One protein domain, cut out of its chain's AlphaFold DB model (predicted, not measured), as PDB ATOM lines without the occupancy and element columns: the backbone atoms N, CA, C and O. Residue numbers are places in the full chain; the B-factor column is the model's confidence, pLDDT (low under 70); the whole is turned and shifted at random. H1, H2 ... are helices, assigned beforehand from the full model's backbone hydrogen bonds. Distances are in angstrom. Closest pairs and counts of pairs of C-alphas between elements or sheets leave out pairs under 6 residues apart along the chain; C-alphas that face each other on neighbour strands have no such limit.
ATOM      1  N   GLU A  44       2.857  18.372 -24.176       77.94
ATOM      2  CA  GLU A  44       3.609  18.860 -23.025       77.94
ATOM      3  C   GLU A  44       3.348  18.009 -21.780       77.94
ATOM      4  O   GLU A  44       4.291  17.654 -21.075       77.94
ATOM      5  N   VAL A  45       2.099  17.593 -21.554       79.12
ATOM      6  CA  VAL A  45       1.729  16.715 -20.433       79.12
ATOM      7  C   VAL A  45       2.375  15.339 -20.585       79.12
ATOM      8  O   VAL A  45       2.979  14.840 -19.634       79.12
ATOM      9  N   VAL A  46       2.324  14.740 -21.778       84.00
ATOM     10  CA  VAL A  46       2.962  13.432 -22.024       84.00
ATOM     11  C   VAL A  46       4.477  13.520 -21.818       84.00
ATOM     12  O   VAL A  46       5.057  12.655 -21.161       84.00
ATOM     13  N   ARG A  47       5.117  14.591 -22.307       84.31
ATOM     14  CA  ARG A  47       6.556  14.836 -22.111       84.31
ATOM     15  C   ARG A  47       6.927  15.044 -20.646       84.31
ATOM     16  O   ARG A  47       7.958  14.538 -20.209       84.31
ATOM     17  N   ASP A  48       6.100  15.751 -19.881       86.69
ATOM     18  CA  ASP A  48       6.285  15.902 -18.435       86.69
ATOM     19  C   ASP A  48       6.241  14.539 -17.727       86.69
ATOM     20  O   ASP A  48       7.152  14.201 -16.966       86.69
ATOM     21  N   ARG A  49       5.242  13.696 -18.028       86.31
ATOM     22  CA  ARG A  49       5.150  12.352 -17.429       86.31
ATOM     23  C   ARG A  49       6.327  11.475 -17.838       86.31
ATOM     24  O   ARG A  49       6.896  10.800 -16.982       86.31
ATOM     25  N   GLU A  50       6.743  11.523 -19.100       91.75
ATOM     26  CA  GLU A  50       7.931  10.814 -19.577       91.75
ATOM     27  C   GLU A  50       9.190  11.244 -18.804       91.75
ATOM     28  O   GLU A  50       9.951  10.397 -18.325       91.75
ATOM     29  N   ALA A  51       9.401  12.552 -18.630       90.75
ATOM     30  CA  ALA A  51      10.534  13.086 -17.881       90.75
ATOM     31  C   ALA A  51      10.524  12.608 -16.421       90.75
ATOM     32  O   ALA A  51      11.565  12.206 -15.891       90.75
ATOM     33  N   ARG A  52       9.346  12.570 -15.790       90.44
ATOM     34  CA  ARG A  52       9.177  12.032 -14.434       90.44
ATOM     35  C   ARG A  52       9.502  10.542 -14.363       90.44
ATOM     36  O   ARG A  52      10.261  10.141 -13.485       90.44
ATOM     37  N   ILE A  53       9.015   9.732 -15.306       91.88
ATOM     38  CA  ILE A  53       9.355   8.299 -15.389       91.88
ATOM     39  C   ILE A  53      10.873   8.123 -15.491       91.88
ATOM     40  O   ILE A  53      11.450   7.315 -14.763       91.88
ATOM     41  N   ARG A  54      11.544   8.904 -16.345       91.81
ATOM     42  CA  ARG A  54      13.009   8.856 -16.483       91.81
ATOM     43  C   ARG A  54      13.729   9.210 -15.182       91.81
ATOM     44  O   ARG A  54      14.708   8.540 -14.856       91.81
ATOM     45  N   ALA A  55      13.247  10.208 -14.443       92.19
ATOM     46  CA  ALA A  55      13.799  10.568 -13.139       92.19
ATOM     47  C   ALA A  55      13.656   9.416 -12.130       92.19
ATOM     48  O   ALA A  55      14.653   8.986 -11.556       92.19
ATOM     49  N   TYR A  56      12.466   8.818 -12.008       90.56
ATOM     50  CA  TYR A  56      12.251   7.680 -11.106       90.56
ATOM     51  C   TYR A  56      13.104   6.466 -11.480       90.56
ATOM     52  O   TYR A  56      13.650   5.789 -10.612       90.56
ATOM     53  N   LEU A  57      13.283   6.199 -12.775       89.88
ATOM     54  CA  LEU A  57      14.186   5.144 -13.235       89.88
ATOM     55  C   LEU A  57      15.653   5.440 -12.885       89.88
ATOM     56  O   LEU A  57      16.399   4.508 -12.587       89.88
ATOM     57  N   ALA A  58      16.082   6.703 -12.910       89.75
ATOM     58  CA  ALA A  58      17.426   7.096 -12.486       89.75
ATOM     59  C   ALA A  58      17.625   6.917 -10.970       89.75
ATOM     60  O   ALA A  58      18.657   6.388 -10.544       89.75
ATOM     61  N   ASP A  59      16.620   7.265 -10.167       86.44
ATOM     62  CA  ASP A  59      16.632   7.036  -8.720       86.44
ATOM     63  C   ASP A  59      16.718   5.539  -8.404       86.44
ATOM     64  O   ASP A  59      17.572   5.104  -7.631       86.44
ATOM     65  N   LEU A  60      15.901   4.720  -9.073       88.19
ATOM     66  CA  LEU A  60      15.909   3.265  -8.911       88.19
ATOM     67  C   LEU A  60      17.249   2.641  -9.309       88.19
ATOM     68  O   LEU A  60      17.737   1.755  -8.611       88.19
ATOM     69  N   LYS A  61      17.887   3.124 -10.383       88.31
ATOM     70  CA  LYS A  61      19.251   2.703 -10.746       88.31
ATOM     71  C   LYS A  61      20.255   3.035  -9.652       88.31
ATOM     72  O   LYS A  61      21.074   2.190  -9.302       88.31
ATOM     73  N   THR A  62      20.177   4.236  -9.092       87.44
ATOM     74  CA  THR A  62      21.068   4.664  -8.009       87.44
ATOM     75  C   THR A  62      20.886   3.782  -6.775       87.44
ATOM     76  O   THR A  62      21.860   3.318  -6.189       87.44
ATOM     77  N   LEU A  63      19.638   3.477  -6.420       82.88
ATOM     78  CA  LEU A  63      19.308   2.597  -5.300       82.88
ATOM     79  C   LEU A  63      19.715   1.138  -5.558       82.88
ATOM     80  O   LEU A  63      20.091   0.448  -4.617       82.88
ATOM     81  N   SER A  64      19.712   0.681  -6.816       83.06
ATOM     82  CA  SER A  64      20.149  -0.675  -7.188       83.06
ATOM     83  C   SER A  64      21.653  -0.918  -7.020       83.06
ATOM     84  O   SER A  64      22.079  -2.066  -6.955       83.06
ATOM     85  N   ALA A  65      22.460   0.145  -6.917       87.12
ATOM     86  CA  ALA A  65      23.896   0.039  -6.657       87.12
ATOM     87  C   ALA A  65      24.224  -0.239  -5.177       87.12
ATOM     88  O   ALA A  65      25.380  -0.490  -4.833       87.12
ATOM     89  N   ILE A  66      23.229  -0.168  -4.289       80.94
ATOM     90  CA  ILE A  66      23.388  -0.465  -2.864       80.94
ATOM     91  C   ILE A  66      23.464  -1.990  -2.695       80.94
ATOM     92  O   ILE A  66      22.622  -2.695  -3.253       80.94
ATOM     93  N   PRO A  67      24.428  -2.517  -1.919       85.12
ATOM     94  CA  PRO A  67      24.515  -3.951  -1.687       85.12
ATOM     95  C   PRO A  67      23.275  -4.458  -0.933       85.12
ATOM     96  O   PRO A  67      22.681  -3.751  -0.111       85.12
ATOM     97  N   GLU A  68      22.853  -5.679  -1.262       76.88
ATOM     98  CA  GLU A  68      21.566  -6.248  -0.845       76.88
ATOM     99  C   GLU A  68      21.404  -6.296   0.681       76.88
ATOM    100  O   GLU A  68      20.348  -5.949   1.210       76.88
ATOM    101  N   ASP A  69      22.464  -6.642   1.406       75.25
ATOM    102  CA  ASP A  69      22.497  -6.678   2.867       75.25
ATOM    103  C   ASP A  69      22.190  -5.303   3.488       75.25
ATOM    104  O   ASP A  69      21.332  -5.182   4.369       75.25
ATOM    105  N   ALA A  70      22.815  -4.244   2.974       77.50
ATOM    106  CA  ALA A  70      22.591  -2.869   3.408       77.50
ATOM    107  C   ALA A  70      21.220  -2.323   2.975       77.50
ATOM    108  O   ALA A  70      20.698  -1.385   3.591       77.50
ATOM    109  N   PHE A  71      20.632  -2.871   1.911       76.25
ATOM    110  CA  PHE A  71      19.277  -2.541   1.481       76.25
ATOM    111  C   PHE A  71      18.229  -3.200   2.384       76.25
ATOM    112  O   PHE A  71      17.331  -2.518   2.881       76.25
ATOM    113  N   LEU A  72      18.368  -4.499   2.667       75.12
ATOM    114  CA  LEU A  72      17.434  -5.272   3.493       75.12
ATOM    115  C   LEU A  72      17.366  -4.779   4.947       75.12
ATOM    116  O   LEU A  72      16.320  -4.895   5.591       75.12
ATOM    117  N   GLN A  73      18.442  -4.169   5.444       79.56
ATOM    118  CA  GLN A  73      18.504  -3.591   6.787       79.56
ATOM    119  C   GLN A  73      17.932  -2.166   6.888       79.56
ATOM    120  O   GLN A  73      17.737  -1.667   7.995       79.56
ATOM    121  N   ASN A  74      17.631  -1.500   5.767       78.69
ATOM    122  CA  ASN A  74      17.159  -0.116   5.763       78.69
ATOM    123  C   ASN A  74      15.737   0.007   5.183       78.69
ATOM    124  O   ASN A  74      15.529   0.001   3.967       78.69
ATOM    125  N   ARG A  75      14.746   0.173   6.069       78.00
ATOM    126  CA  ARG A  75      13.328   0.305   5.680       78.00
ATOM    127  C   ARG A  75      13.029   1.578   4.894       78.00
ATOM    128  O   ARG A  75      12.196   1.529   3.999       78.00
ATOM    129  N   GLU A  76      13.700   2.690   5.181       83.62
ATOM    130  CA  GLU A  76      13.492   3.947   4.447       83.62
ATOM    131  C   GLU A  76      13.865   3.787   2.973       83.62
ATOM    132  O   GLU A  76      13.108   4.198   2.096       83.62
ATOM    133  N   ARG A  77      14.978   3.099   2.690       81.94
ATOM    134  CA  ARG A  77      15.401   2.780   1.318       81.94
ATOM    135  C   ARG A  77      14.407   1.872   0.608       81.94
ATOM    136  O   ARG A  77      14.078   2.112  -0.547       81.94
ATOM    137  N   GLN A  78      13.900   0.855   1.297       81.50
ATOM    138  CA  GLN A  78      12.880  -0.035   0.744       81.50
ATOM    139  C   GLN A  78      11.580   0.719   0.431       81.50
ATOM    140  O   GLN A  78      11.014   0.540  -0.646       81.50
ATOM    141  N   TYR A  79      11.132   1.616   1.316       83.50
ATOM    142  CA  TYR A  79       9.976   2.468   1.042       83.50
ATOM    143  C   TYR A  79      10.224   3.435  -0.111       83.50
ATOM    144  O   TYR A  79       9.324   3.614  -0.927       83.50
ATOM    145  N   ALA A  80      11.423   4.014  -0.207       86.00
ATOM    146  CA  ALA A  80      11.798   4.887  -1.313       86.00
ATOM    147  C   ALA A  80      11.743   4.146  -2.657       86.00
ATOM    148  O   ALA A  80      11.158   4.661  -3.605       86.00
ATOM    149  N   VAL A  81      12.262   2.912  -2.726       87.12
ATOM    150  CA  VAL A  81      12.168   2.063  -3.927       87.12
ATOM    151  C   VAL A  81      10.714   1.761  -4.276       87.12
ATOM    152  O   VAL A  81      10.300   1.990  -5.410       87.12
ATOM    153  N   LEU A  82       9.920   1.277  -3.315       85.25
ATOM    154  CA  LEU A  82       8.510   0.949  -3.550       85.25
ATOM    155  C   LEU A  82       7.714   2.171  -4.021       85.25
ATOM    156  O   LEU A  82       6.915   2.066  -4.952       85.25
ATOM    157  N   HIS A  83       7.976   3.336  -3.429       88.12
ATOM    158  CA  HIS A  83       7.324   4.581  -3.801       88.12
ATOM    159  C   HIS A  83       7.745   5.052  -5.197       88.12
ATOM    160  O   HIS A  83       6.887   5.398  -6.004       88.12
ATOM    161  N   ALA A  84       9.039   5.000  -5.525       88.38
ATOM    162  CA  ALA A  84       9.534   5.351  -6.855       88.38
ATOM    163  C   ALA A  84       8.944   4.438  -7.944       88.38
ATOM    164  O   ALA A  84       8.516   4.928  -8.989       88.38
ATOM    165  N   VAL A  85       8.841   3.127  -7.686       87.75
ATOM    166  CA  VAL A  85       8.173   2.186  -8.600       87.75
ATOM    167  C   VAL A  85       6.692   2.532  -8.752       87.75
ATOM    168  O   VAL A  85       6.194   2.605  -9.873       87.75
ATOM    169  N   GLN A  86       5.986   2.792  -7.650       88.81
ATOM    170  CA  GLN A  86       4.580   3.186  -7.696       88.81
ATOM    171  C   GLN A  86       4.367   4.451  -8.543       88.81
ATOM    172  O   GLN A  86       3.478   4.459  -9.393       88.81
ATOM    173  N   LEU A  87       5.186   5.487  -8.345       91.00
ATOM    174  CA  LEU A  87       5.100   6.744  -9.094       91.00
ATOM    175  C   LEU A  87       5.407   6.561 -10.585       91.00
ATOM    176  O   LEU A  87       4.743   7.167 -11.423       91.00
ATOM    177  N   ALA A  88       6.377   5.709 -10.930       91.44
ATOM    178  CA  ALA A  88       6.686   5.394 -12.323       91.44
ATOM    179  C   ALA A  88       5.517   4.678 -13.023       91.44
ATOM    180  O   ALA A  88       5.184   5.001 -14.165       91.44
ATOM    181  N   ILE A  89       4.863   3.738 -12.332       90.94
ATOM    182  CA  ILE A  89       3.690   3.028 -12.857       90.94
ATOM    183  C   ILE A  89       2.514   3.993 -13.026       90.94
ATOM    184  O   ILE A  89       1.856   3.967 -14.061       90.94
ATOM    185  N   GLU A  90       2.272   4.865 -12.049       91.31
ATOM    186  CA  GLU A  90       1.197   5.861 -12.107       91.31
ATOM    187  C   GLU A  90       1.379   6.821 -13.289       91.31
ATOM    188  O   GLU A  90       0.471   6.969 -14.099       91.31
ATOM    189  N   ALA A  91       2.587   7.355 -13.483       91.12
ATOM    190  CA  ALA A  91       2.886   8.199 -14.639       91.12
ATOM    191  C   ALA A  91       2.727   7.456 -15.981       91.12
ATOM    192  O   ALA A  91       2.321   8.056 -16.973       91.12
ATOM    193  N   SER A  92       3.016   6.151 -16.023       92.19
ATOM    194  CA  SER A  92       2.830   5.332 -17.231       92.19
ATOM    195  C   SER A  92       1.346   5.119 -17.552       92.19
ATOM    196  O   SER A  92       0.939   5.177 -18.711       92.19
ATOM    197  N   VAL A  93       0.526   4.903 -16.522       91.81
ATOM    198  CA  VAL A  93      -0.934   4.792 -16.639       91.81
ATOM    199  C   VAL A  93      -1.557   6.124 -17.064       91.81
ATOM    200  O   VAL A  93      -2.452   6.133 -17.906       91.81
ATOM    201  N   ASP A  94      -1.074   7.248 -16.535       90.44
ATOM    202  CA  ASP A  94      -1.537   8.580 -16.933       90.44
ATOM    203  C   ASP A  94      -1.322   8.815 -18.434       90.44
ATOM    204  O   ASP A  94      -2.239   9.245 -19.130       90.44
ATOM    205  N   ILE A  95      -0.144   8.455 -18.961       90.56
ATOM    206  CA  ILE A  95       0.128   8.525 -20.404       90.56
ATOM    207  C   ILE A  95      -0.855   7.637 -21.174       90.56
ATOM    208  O   ILE A  95      -1.446   8.082 -22.155       90.56
ATOM    209  N   ALA A  96      -1.064   6.397 -20.723       91.12
ATOM    210  CA  ALA A  96      -1.959   5.467 -21.402       91.12
ATOM    211  C   ALA A  96      -3.408   5.970 -21.450       91.12
ATOM    212  O   ALA A  96      -4.045   5.934 -22.499       91.12
ATOM    213  N   THR A  97      -3.919   6.490 -20.335       90.06
ATOM    214  CA  THR A  97      -5.286   7.025 -20.260       90.06
ATOM    215  C   THR A  97      -5.454   8.287 -21.103       90.06
ATOM    216  O   THR A  97      -6.484   8.445 -21.757       90.06
ATOM    217  N   GLN A  98      -4.436   9.149 -21.154       86.75
ATOM    218  CA  GLN A  98      -4.440  10.334 -22.006       86.75
ATOM    219  C   GLN A  98      -4.453   9.972 -23.496       86.75
ATOM    220  O   GLN A  98      -5.176  10.606 -24.258       86.75
ATOM    221  N   ILE A  99      -3.708   8.941 -23.908       89.00
ATOM    222  CA  ILE A  99      -3.745   8.434 -25.287       89.00
ATOM    223  C   ILE A  99      -5.128   7.860 -25.610       89.00
ATOM    224  O   ILE A  99      -5.707   8.220 -26.629       89.00
ATOM    225  N   CYS A 100      -5.702   7.036 -24.724       89.06
ATOM    226  CA  CYS A 100      -7.047   6.493 -24.937       89.06
ATOM    227  C   CYS A 100      -8.103   7.593 -25.108       89.06
ATOM    228  O   CYS A 100      -8.974   7.473 -25.967       89.06
ATOM    229  N   ALA A 101      -8.016   8.666 -24.319       87.25
ATOM    230  CA  ALA A 101      -8.916   9.810 -24.431       87.25
ATOM    231  C   ALA A 101      -8.677  10.631 -25.707       87.25
ATOM    232  O   ALA A 101      -9.625  11.192 -26.255       87.25
ATOM    233  N   ALA A 102      -7.427  10.720 -26.165       86.38
ATOM    234  CA  ALA A 102      -7.073  11.519 -27.325       86.38
ATOM    235  C   ALA A 102      -7.481  10.876 -28.652       86.38
ATOM    236  O   ALA A 102      -8.008  11.549 -29.537       86.38
ATOM    237  N   ASP A 103      -7.288   9.563 -28.753       86.00
ATOM    238  CA  ASP A 103      -7.586   8.789 -29.958       86.00
ATOM    239  C   ASP A 103      -9.004   8.175 -29.936       86.00
ATOM    240  O   ASP A 103      -9.343   7.378 -30.808       86.00
ATOM    241  N   ASP A 104      -9.835   8.543 -28.949       87.31
ATOM    242  CA  ASP A 104     -11.202   8.034 -28.730       87.31
ATOM    243  C   ASP A 104     -11.275   6.492 -28.685       87.31
ATOM    244  O   ASP A 104     -12.165   5.852 -29.244       87.31
ATOM    245  N   LEU A 105     -10.309   5.873 -27.998       86.81
ATOM    246  CA  LEU A 105     -10.188   4.410 -27.879       86.81
ATOM    247  C   LEU A 105     -11.180   3.808 -26.868       86.81
ATOM    248  O   LEU A 105     -11.229   2.594 -26.682       86.81
ATOM    249  N   GLY A 106     -11.952   4.656 -26.190       87.31
ATOM    250  CA  GLY A 106     -12.857   4.286 -25.108       87.31
ATOM    251  C   GLY A 106     -12.342   4.678 -23.721       87.31
ATOM    252  O   GLY A 106     -11.205   5.113 -23.532       87.31
ATOM    253  N   ILE A 107     -13.221   4.538 -22.726       86.50
ATOM    254  CA  ILE A 107     -12.939   4.885 -21.329       86.50
ATOM    255  C   ILE A 107     -12.549   3.601 -20.585       86.50
ATOM    256  O   ILE A 107     -13.416   2.744 -20.399       86.50
ATOM    257  N   PRO A 108     -11.291   3.450 -20.134       88.56
ATOM    258  CA  PRO A 108     -10.880   2.265 -19.392       88.56
ATOM    259  C   PRO A 108     -11.561   2.220 -18.015       88.56
ATOM    260  O   PRO A 108     -11.534   3.201 -17.270       88.56
ATOM    261  N   ALA A 109     -12.133   1.075 -17.635       86.00
ATOM    262  CA  ALA A 109     -12.702   0.853 -16.304       86.00
ATOM    263  C   ALA A 109     -11.628   0.511 -15.254       86.00
ATOM    264  O   ALA A 109     -11.882   0.586 -14.049       86.00
ATOM    265  N   SER A 110     -10.414   0.159 -15.687       87.62
ATOM    266  CA  SER A 110      -9.259  -0.039 -14.810       87.62
ATOM    267  C   SER A 110      -7.942   0.401 -15.452       87.62
ATOM    268  O   SER A 110      -7.814   0.491 -16.668       87.62
ATOM    269  N   TYR A 111      -6.908   0.608 -14.634       87.44
ATOM    270  CA  TYR A 111      -5.573   0.952 -15.138       87.44
ATOM    271  C   TYR A 111      -4.946  -0.135 -16.019       87.44
ATOM    272  O   TYR A 111      -4.180   0.182 -16.920       87.44
ATOM    273  N   ALA A 112      -5.257  -1.412 -15.772       89.44
ATOM    274  CA  ALA A 112      -4.797  -2.498 -16.635       89.44
ATOM    275  C   ALA A 112      -5.506  -2.459 -17.998       89.44
ATOM    276  O   ALA A 112      -4.861  -2.641 -19.025       89.44
ATOM    277  N   GLU A 113      -6.800  -2.136 -17.994       90.44
ATOM    278  CA  GLU A 113      -7.616  -2.033 -19.205       90.44
ATOM    279  C   GLU A 113      -7.181  -0.880 -20.113       90.44
ATOM    280  O   GLU A 113      -7.286  -0.990 -21.329       90.44
ATOM    281  N   ALA A 114      -6.602   0.191 -19.560       92.06
ATOM    282  CA  ALA A 114      -5.977   1.228 -20.380       92.06
ATOM    283  C   ALA A 114      -4.919   0.628 -21.329       92.06
ATOM    284  O   ALA A 114      -4.890   0.966 -22.507       92.06
ATOM    285  N   PHE A 115      -4.109  -0.324 -20.857       92.75
ATOM    286  CA  PHE A 115      -3.127  -1.013 -21.699       92.75
ATOM    287  C   PHE A 115      -3.757  -2.066 -22.625       92.75
ATOM    288  O   PHE A 115      -3.228  -2.287 -23.713       92.75
ATOM    289  N   ASP A 116      -4.888  -2.674 -22.245       91.81
ATOM    290  CA  ASP A 116      -5.665  -3.554 -23.138       91.81
ATOM    291  C   ASP A 116      -6.202  -2.791 -24.356       91.81
ATOM    292  O   ASP A 116      -6.119  -3.279 -25.487       91.81
ATOM    293  N   LEU A 117      -6.707  -1.570 -24.146       92.56
ATOM    294  CA  LEU A 117      -7.171  -0.698 -25.227       92.56
ATOM    295  C   LEU A 117      -6.010  -0.309 -26.150       92.56
ATOM    296  O   LEU A 117      -6.114  -0.460 -27.368       92.56
ATOM    297  N   LEU A 118      -4.867   0.099 -25.591       91.75
ATOM    298  CA  LEU A 118      -3.693   0.436 -26.400       91.75
ATOM    299  C   LEU A 118      -3.174  -0.751 -27.229       91.75
ATOM    300  O   LEU A 118      -2.771  -0.555 -28.376       91.75
ATOM    301  N   GLU A 119      -3.189  -1.972 -26.686       94.06
ATOM    302  CA  GLU A 119      -2.821  -3.186 -27.432       94.06
ATOM    303  C   GLU A 119      -3.821  -3.472 -28.559       94.06
ATOM    304  O   GLU A 119      -3.427  -3.697 -29.705       94.06
ATOM    305  N   THR A 120      -5.119  -3.427 -28.247       92.69
ATOM    306  CA  THR A 120      -6.208  -3.719 -29.196       92.69
ATOM    307  C   THR A 120      -6.150  -2.789 -30.407       92.69
ATOM    308  O   THR A 120      -6.306  -3.228 -31.548       92.69
ATOM    309  N   HIS A 121      -5.845  -1.514 -30.165       91.44
ATOM    310  CA  HIS A 121      -5.679  -0.495 -31.198       91.44
ATOM    311  C   HIS A 121      -4.256  -0.434 -31.787       91.44
ATOM    312  O   HIS A 121      -3.982   0.410 -32.638       91.44
ATOM    313  N   ARG A 122      -3.364  -1.363 -31.402       90.75
ATOM    314  CA  ARG A 122      -1.978  -1.504 -31.889       90.75
ATOM    315  C   ARG A 122      -1.095  -0.271 -31.661       90.75
ATOM    316  O   ARG A 122      -0.141  -0.052 -32.406       90.75
ATOM    317  N   VAL A 123      -1.397   0.511 -30.628       89.62
ATOM    318  CA  VAL A 123      -0.562   1.636 -30.185       89.62
ATOM    319  C   VAL A 123       0.701   1.125 -29.487       89.62
ATOM    320  O   VAL A 123       1.778   1.699 -29.640       89.62
ATOM    321  N   VAL A 124       0.583   0.015 -28.753       90.06
ATOM    322  CA  VAL A 124       1.697  -0.686 -28.098       90.06
ATOM    323  C   VAL A 124       1.736  -2.150 -28.529       90.06
ATOM    324  O   VAL A 124       0.723  -2.715 -28.946       90.06
ATOM    325  N   ASP A 125       2.907  -2.778 -28.430       90.12
ATOM    326  CA  ASP A 125       3.039  -4.207 -28.692       90.12
ATOM    327  C   ASP A 125       2.480  -5.060 -27.539       90.12
ATOM    328  O   ASP A 125       2.394  -4.631 -26.387       90.12
ATOM    329  N   VAL A 126       2.135  -6.308 -27.860       89.00
ATOM    330  CA  VAL A 126       1.552  -7.280 -26.920       89.00
ATOM    331  C   VAL A 126       2.470  -7.559 -25.723       89.00
ATOM    332  O   VAL A 126       1.990  -7.779 -24.608       89.00
ATOM    333  N   GLY A 127       3.791  -7.556 -25.932       89.19
ATOM    334  CA  GLY A 127       4.769  -7.794 -24.873       89.19
ATOM    335  C   GLY A 127       4.752  -6.660 -23.856       89.19
ATOM    336  O   GLY A 127       4.510  -6.892 -22.671       89.19
ATOM    337  N   LEU A 128       4.896  -5.424 -24.336       86.94
ATOM    338  CA  LEU A 128       4.844  -4.230 -23.500       86.94
ATOM    339  C   LEU A 128       3.497  -4.089 -22.781       86.94
ATOM    340  O   LEU A 128       3.473  -3.815 -21.582       86.94
ATOM    341  N   ALA A 129       2.378  -4.316 -23.473       89.38
ATOM    342  CA  ALA A 129       1.053  -4.278 -22.855       89.38
ATOM    343  C   ALA A 129       0.931  -5.296 -21.711       89.38
ATOM    344  O   ALA A 129       0.424  -4.983 -20.633       89.38
ATOM    345  N   THR A 130       1.454  -6.508 -21.911       89.50
ATOM    346  CA  THR A 130       1.439  -7.569 -20.895       89.50
ATOM    347  C   THR A 130       2.225  -7.178 -19.649       89.50
ATOM    348  O   THR A 130       1.706  -7.321 -18.533       89.50
ATOM    349  N   ASP A 131       3.423  -6.627 -19.827       88.12
ATOM    350  CA  ASP A 131       4.261  -6.158 -18.726       88.12
ATOM    351  C   ASP A 131       3.602  -4.985 -17.985       88.12
ATOM    352  O   ASP A 131       3.512  -4.988 -16.753       88.12
ATOM    353  N   MET A 132       3.050  -4.012 -18.715       90.25
ATOM    354  CA  MET A 132       2.390  -2.847 -18.119       90.25
ATOM    355  C   MET A 132       1.119  -3.216 -17.351       90.25
ATOM    356  O   MET A 132       0.886  -2.693 -16.259       90.25
ATOM    357  N   ARG A 133       0.337  -4.193 -17.826       89.75
ATOM    358  CA  ARG A 133      -0.788  -4.756 -17.060       89.75
ATOM    359  C   ARG A 133      -0.337  -5.402 -15.758       89.75
ATOM    360  O   ARG A 133      -0.994  -5.242 -14.726       89.75
ATOM    361  N   ALA A 134       0.765  -6.153 -15.789       86.38
ATOM    362  CA  ALA A 134       1.327  -6.756 -14.585       86.38
ATOM    363  C   ALA A 134       1.775  -5.678 -13.588       86.38
ATOM    364  O   ALA A 134       1.470  -5.786 -12.399       86.38
ATOM    365  N   MET A 135       2.397  -4.605 -14.076       87.69
ATOM    366  CA  MET A 135       2.796  -3.457 -13.260       87.69
ATOM    367  C   MET A 135       1.601  -2.689 -12.684       87.69
ATOM    368  O   MET A 135       1.581  -2.399 -11.488       87.69
ATOM    369  N   ALA A 136       0.546  -2.448 -13.463       86.38
ATOM    370  CA  ALA A 136      -0.682  -1.825 -12.967       86.38
ATOM    371  C   ALA A 136      -1.312  -2.635 -11.816       86.38
ATOM    372  O   ALA A 136      -1.737  -2.073 -10.802       86.38
ATOM    373  N   ARG A 137      -1.307  -3.973 -11.914       83.56
ATOM    374  CA  ARG A 137      -1.738  -4.859 -10.816       83.56
ATOM    375  C   ARG A 137      -0.778  -4.824  -9.627       83.56
ATOM    376  O   ARG A 137      -1.227  -4.834  -8.481       83.56
ATOM    377  N   PHE A 138       0.527  -4.764  -9.882       81.50
ATOM    378  CA  PHE A 138       1.545  -4.665  -8.840       81.50
ATOM    379  C   PHE A 138       1.380  -3.391  -8.000       81.50
ATOM    380  O   PHE A 138       1.414  -3.466  -6.773       81.50
ATOM    381  N   ARG A 139       1.073  -2.249  -8.627       81.56
ATOM    382  CA  ARG A 139       0.755  -0.992  -7.929       81.56
ATOM    383  C   ARG A 139      -0.397  -1.152  -6.934       81.56
ATOM    384  O   ARG A 139      -0.298  -0.666  -5.811       81.56
ATOM    385  N   ASN A 140      -1.448  -1.893  -7.288       75.12
ATOM    386  CA  ASN A 140      -2.547  -2.178  -6.355       75.12
ATOM    387  C   ASN A 140      -2.067  -3.002  -5.150       75.12
ATOM    388  O   ASN A 140      -2.451  -2.726  -4.014       75.12
ATOM    389  N   ARG A 141      -1.177  -3.975  -5.371       73.56
ATOM    390  CA  ARG A 141      -0.586  -4.771  -4.286       73.56
ATOM    391  C   ARG A 141       0.311  -3.930  -3.373       73.56
ATOM    392  O   ARG A 141       0.234  -4.118  -2.163       73.56
ATOM    393  N   ILE A 142       1.109  -3.009  -3.919       73.06
ATOM    394  CA  ILE A 142       1.951  -2.089  -3.135       73.06
ATOM    395  C   ILE A 142       1.091  -1.231  -2.193       73.06
ATOM    396  O   ILE A 142       1.386  -1.129  -1.005       73.06
ATOM    397  N   VAL A 143      -0.007  -0.660  -2.694       64.75
ATOM    398  CA  VAL A 143      -0.909   0.174  -1.880       64.75
ATOM    399  C   VAL A 143      -1.525  -0.630  -0.729       64.75
ATOM    400  O   VAL A 143      -1.551  -0.159   0.406       64.75
ATOM    401  N   HIS A 144      -1.952  -1.871  -0.985       62.66
ATOM    402  CA  HIS A 144      -2.432  -2.761   0.077       62.66
ATOM    403  C   HIS A 144      -1.327  -3.181   1.057       62.66
ATOM    404  O   HIS A 144      -1.600  -3.359   2.243       62.66
ATOM    405  N   PHE A 145      -0.087  -3.325   0.583       58.97
ATOM    406  CA  PHE A 145       1.062  -3.668   1.416       58.97
ATOM    407  C   PHE A 145       1.351  -2.579   2.455       58.97
ATOM    408  O   PHE A 145       1.501  -2.909   3.628       58.97
ATOM    409  N   TYR A 146       1.334  -1.294   2.084       55.84
ATOM    410  CA  TYR A 146       1.521  -0.204   3.052       55.84
ATOM    411  C   TYR A 146       0.521  -0.271   4.219       55.84
ATOM    412  O   TYR A 146       0.930  -0.146   5.370       55.84
ATOM    413  N   GLY A 147      -0.752  -0.584   3.945       55.75
ATOM    414  CA  GLY A 147      -1.776  -0.728   4.989       55.75
ATOM    415  C   GLY A 147      -1.529  -1.882   5.972       55.75
ATOM    416  O   GLY A 147      -1.984  -1.826   7.110       55.75
ATOM    417  N   ALA A 148      -0.786  -2.914   5.564       52.28
ATOM    418  CA  ALA A 148      -0.388  -4.016   6.442       52.28
ATOM    419  C   ALA A 148       0.896  -3.708   7.232       52.28
ATOM    420  O   ALA A 148       1.098  -4.230   8.328       52.28
ATOM    421  N   VAL A 149       1.772  -2.859   6.693       52.00
ATOM    422  CA  VAL A 149       3.079  -2.557   7.289       52.00
ATOM    423  C   VAL A 149       2.966  -1.648   8.517       52.00
ATOM    424  O   VAL A 149       3.813  -1.742   9.407       52.00
ATOM    425  N   ASP A 150       1.901  -0.853   8.621       51.28
ATOM    426  CA  ASP A 150       1.586  -0.068   9.826       51.28
ATOM    427  C   ASP A 150       1.205  -0.946  11.032       51.28
ATOM    428  O   ASP A 150       1.313  -0.509  12.179       51.28
ATOM    429  N   ALA A 151       0.813  -2.203  10.799       51.19
ATOM    430  CA  ALA A 151       0.459  -3.155  11.852       51.19
ATOM    431  C   ALA A 151       1.668  -3.917  12.431       51.19
ATOM    432  O   ALA A 151       1.520  -4.650  13.410       51.19
TER     433      ALA A 151
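This is residues 44 to 151 of the 189 residues of an uncharacterized protein of Acidobacteria bacterium (UniProt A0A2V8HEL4). A long straight helix, H3, runs through the middle, with H1 side by side with it along one flank and the hairpin of H4 and H5 packed on another, so that H3 separates H1 from H5. H5 crosses H3 steeply, while the small H2 sits at the turn from H1 into H3. The printed part has 108 residues with five named helices, H1 to H5 in chain order, and no named strand; its class is all helix. It is only just compact, close to loose, with a radius of gyration of the C-alphas of 15.6 A, and its elongated outline spans 47 by 30 by 24 A.

H1, residues 44 to 64, touches H3, residues 75 to 102, at a shallow tilt of 24 degrees, opposite ways; their closest C-alphas, of Ile 53 and Ala 88, are 5.0 A apart. H2, residues 68 to 72, only just touches H3, and only at the corner by their link, with 3 pairs of C-alphas within 8 A; the closest are those of Phe 71 and Arg 77, 6.6 A apart. H3 touches H4, residues 111 to 120, with residues 93 to 100 alone, at a steep tilt of 46 degrees, the same way; the closest C-alphas, of Thr 97 and Ala 114, are 5.8 A apart. H4 and H5, residues 126 to 149, form a helical hairpin at a shallow tilt of 2 degrees, with the closest C-alphas, of Ala 112 and Arg 133, 4.6 A apart. H5 touches H3 with residues 132 to 142 alone, at a steep tilt of 46 degrees, opposite ways; the closest C-alphas, of Gln 86 and Arg 139, are 5.7 A apart. H3 is the hub, touching 4 helices, while H1 is apart from H2, H4 and H5. Each O i to N i+4 pair is within hydrogen-bond range in H1, H2 and H3, against 5 of 6 in H4 and 18 of 20 in H5.

H1 begins at C-alpha 44, (3.609, 18.860, -23.025), and is 30.1 A from first to last C-alpha. H2 measures 6.1 A. H3 starts at C-alpha 75, (13.328, 0.305, 5.680), and is 40.4 A long. H4 measures 14.8 A, and H5, 34.6 A long, ends at C-alpha 149, (3.079, -2.557, 7.289).

The two C-alphas farthest apart, those of Asp 69 and Asp 104, are 48.5 A apart. The printed part has no cut. The links H1 to H2, H2 to H3 and H4 to H5 are tight, H3 to H4 is short with 8 residues, and no link is long. The mean pLDDT of the printed part is 84.2, and residues 143 to 151 are under 70.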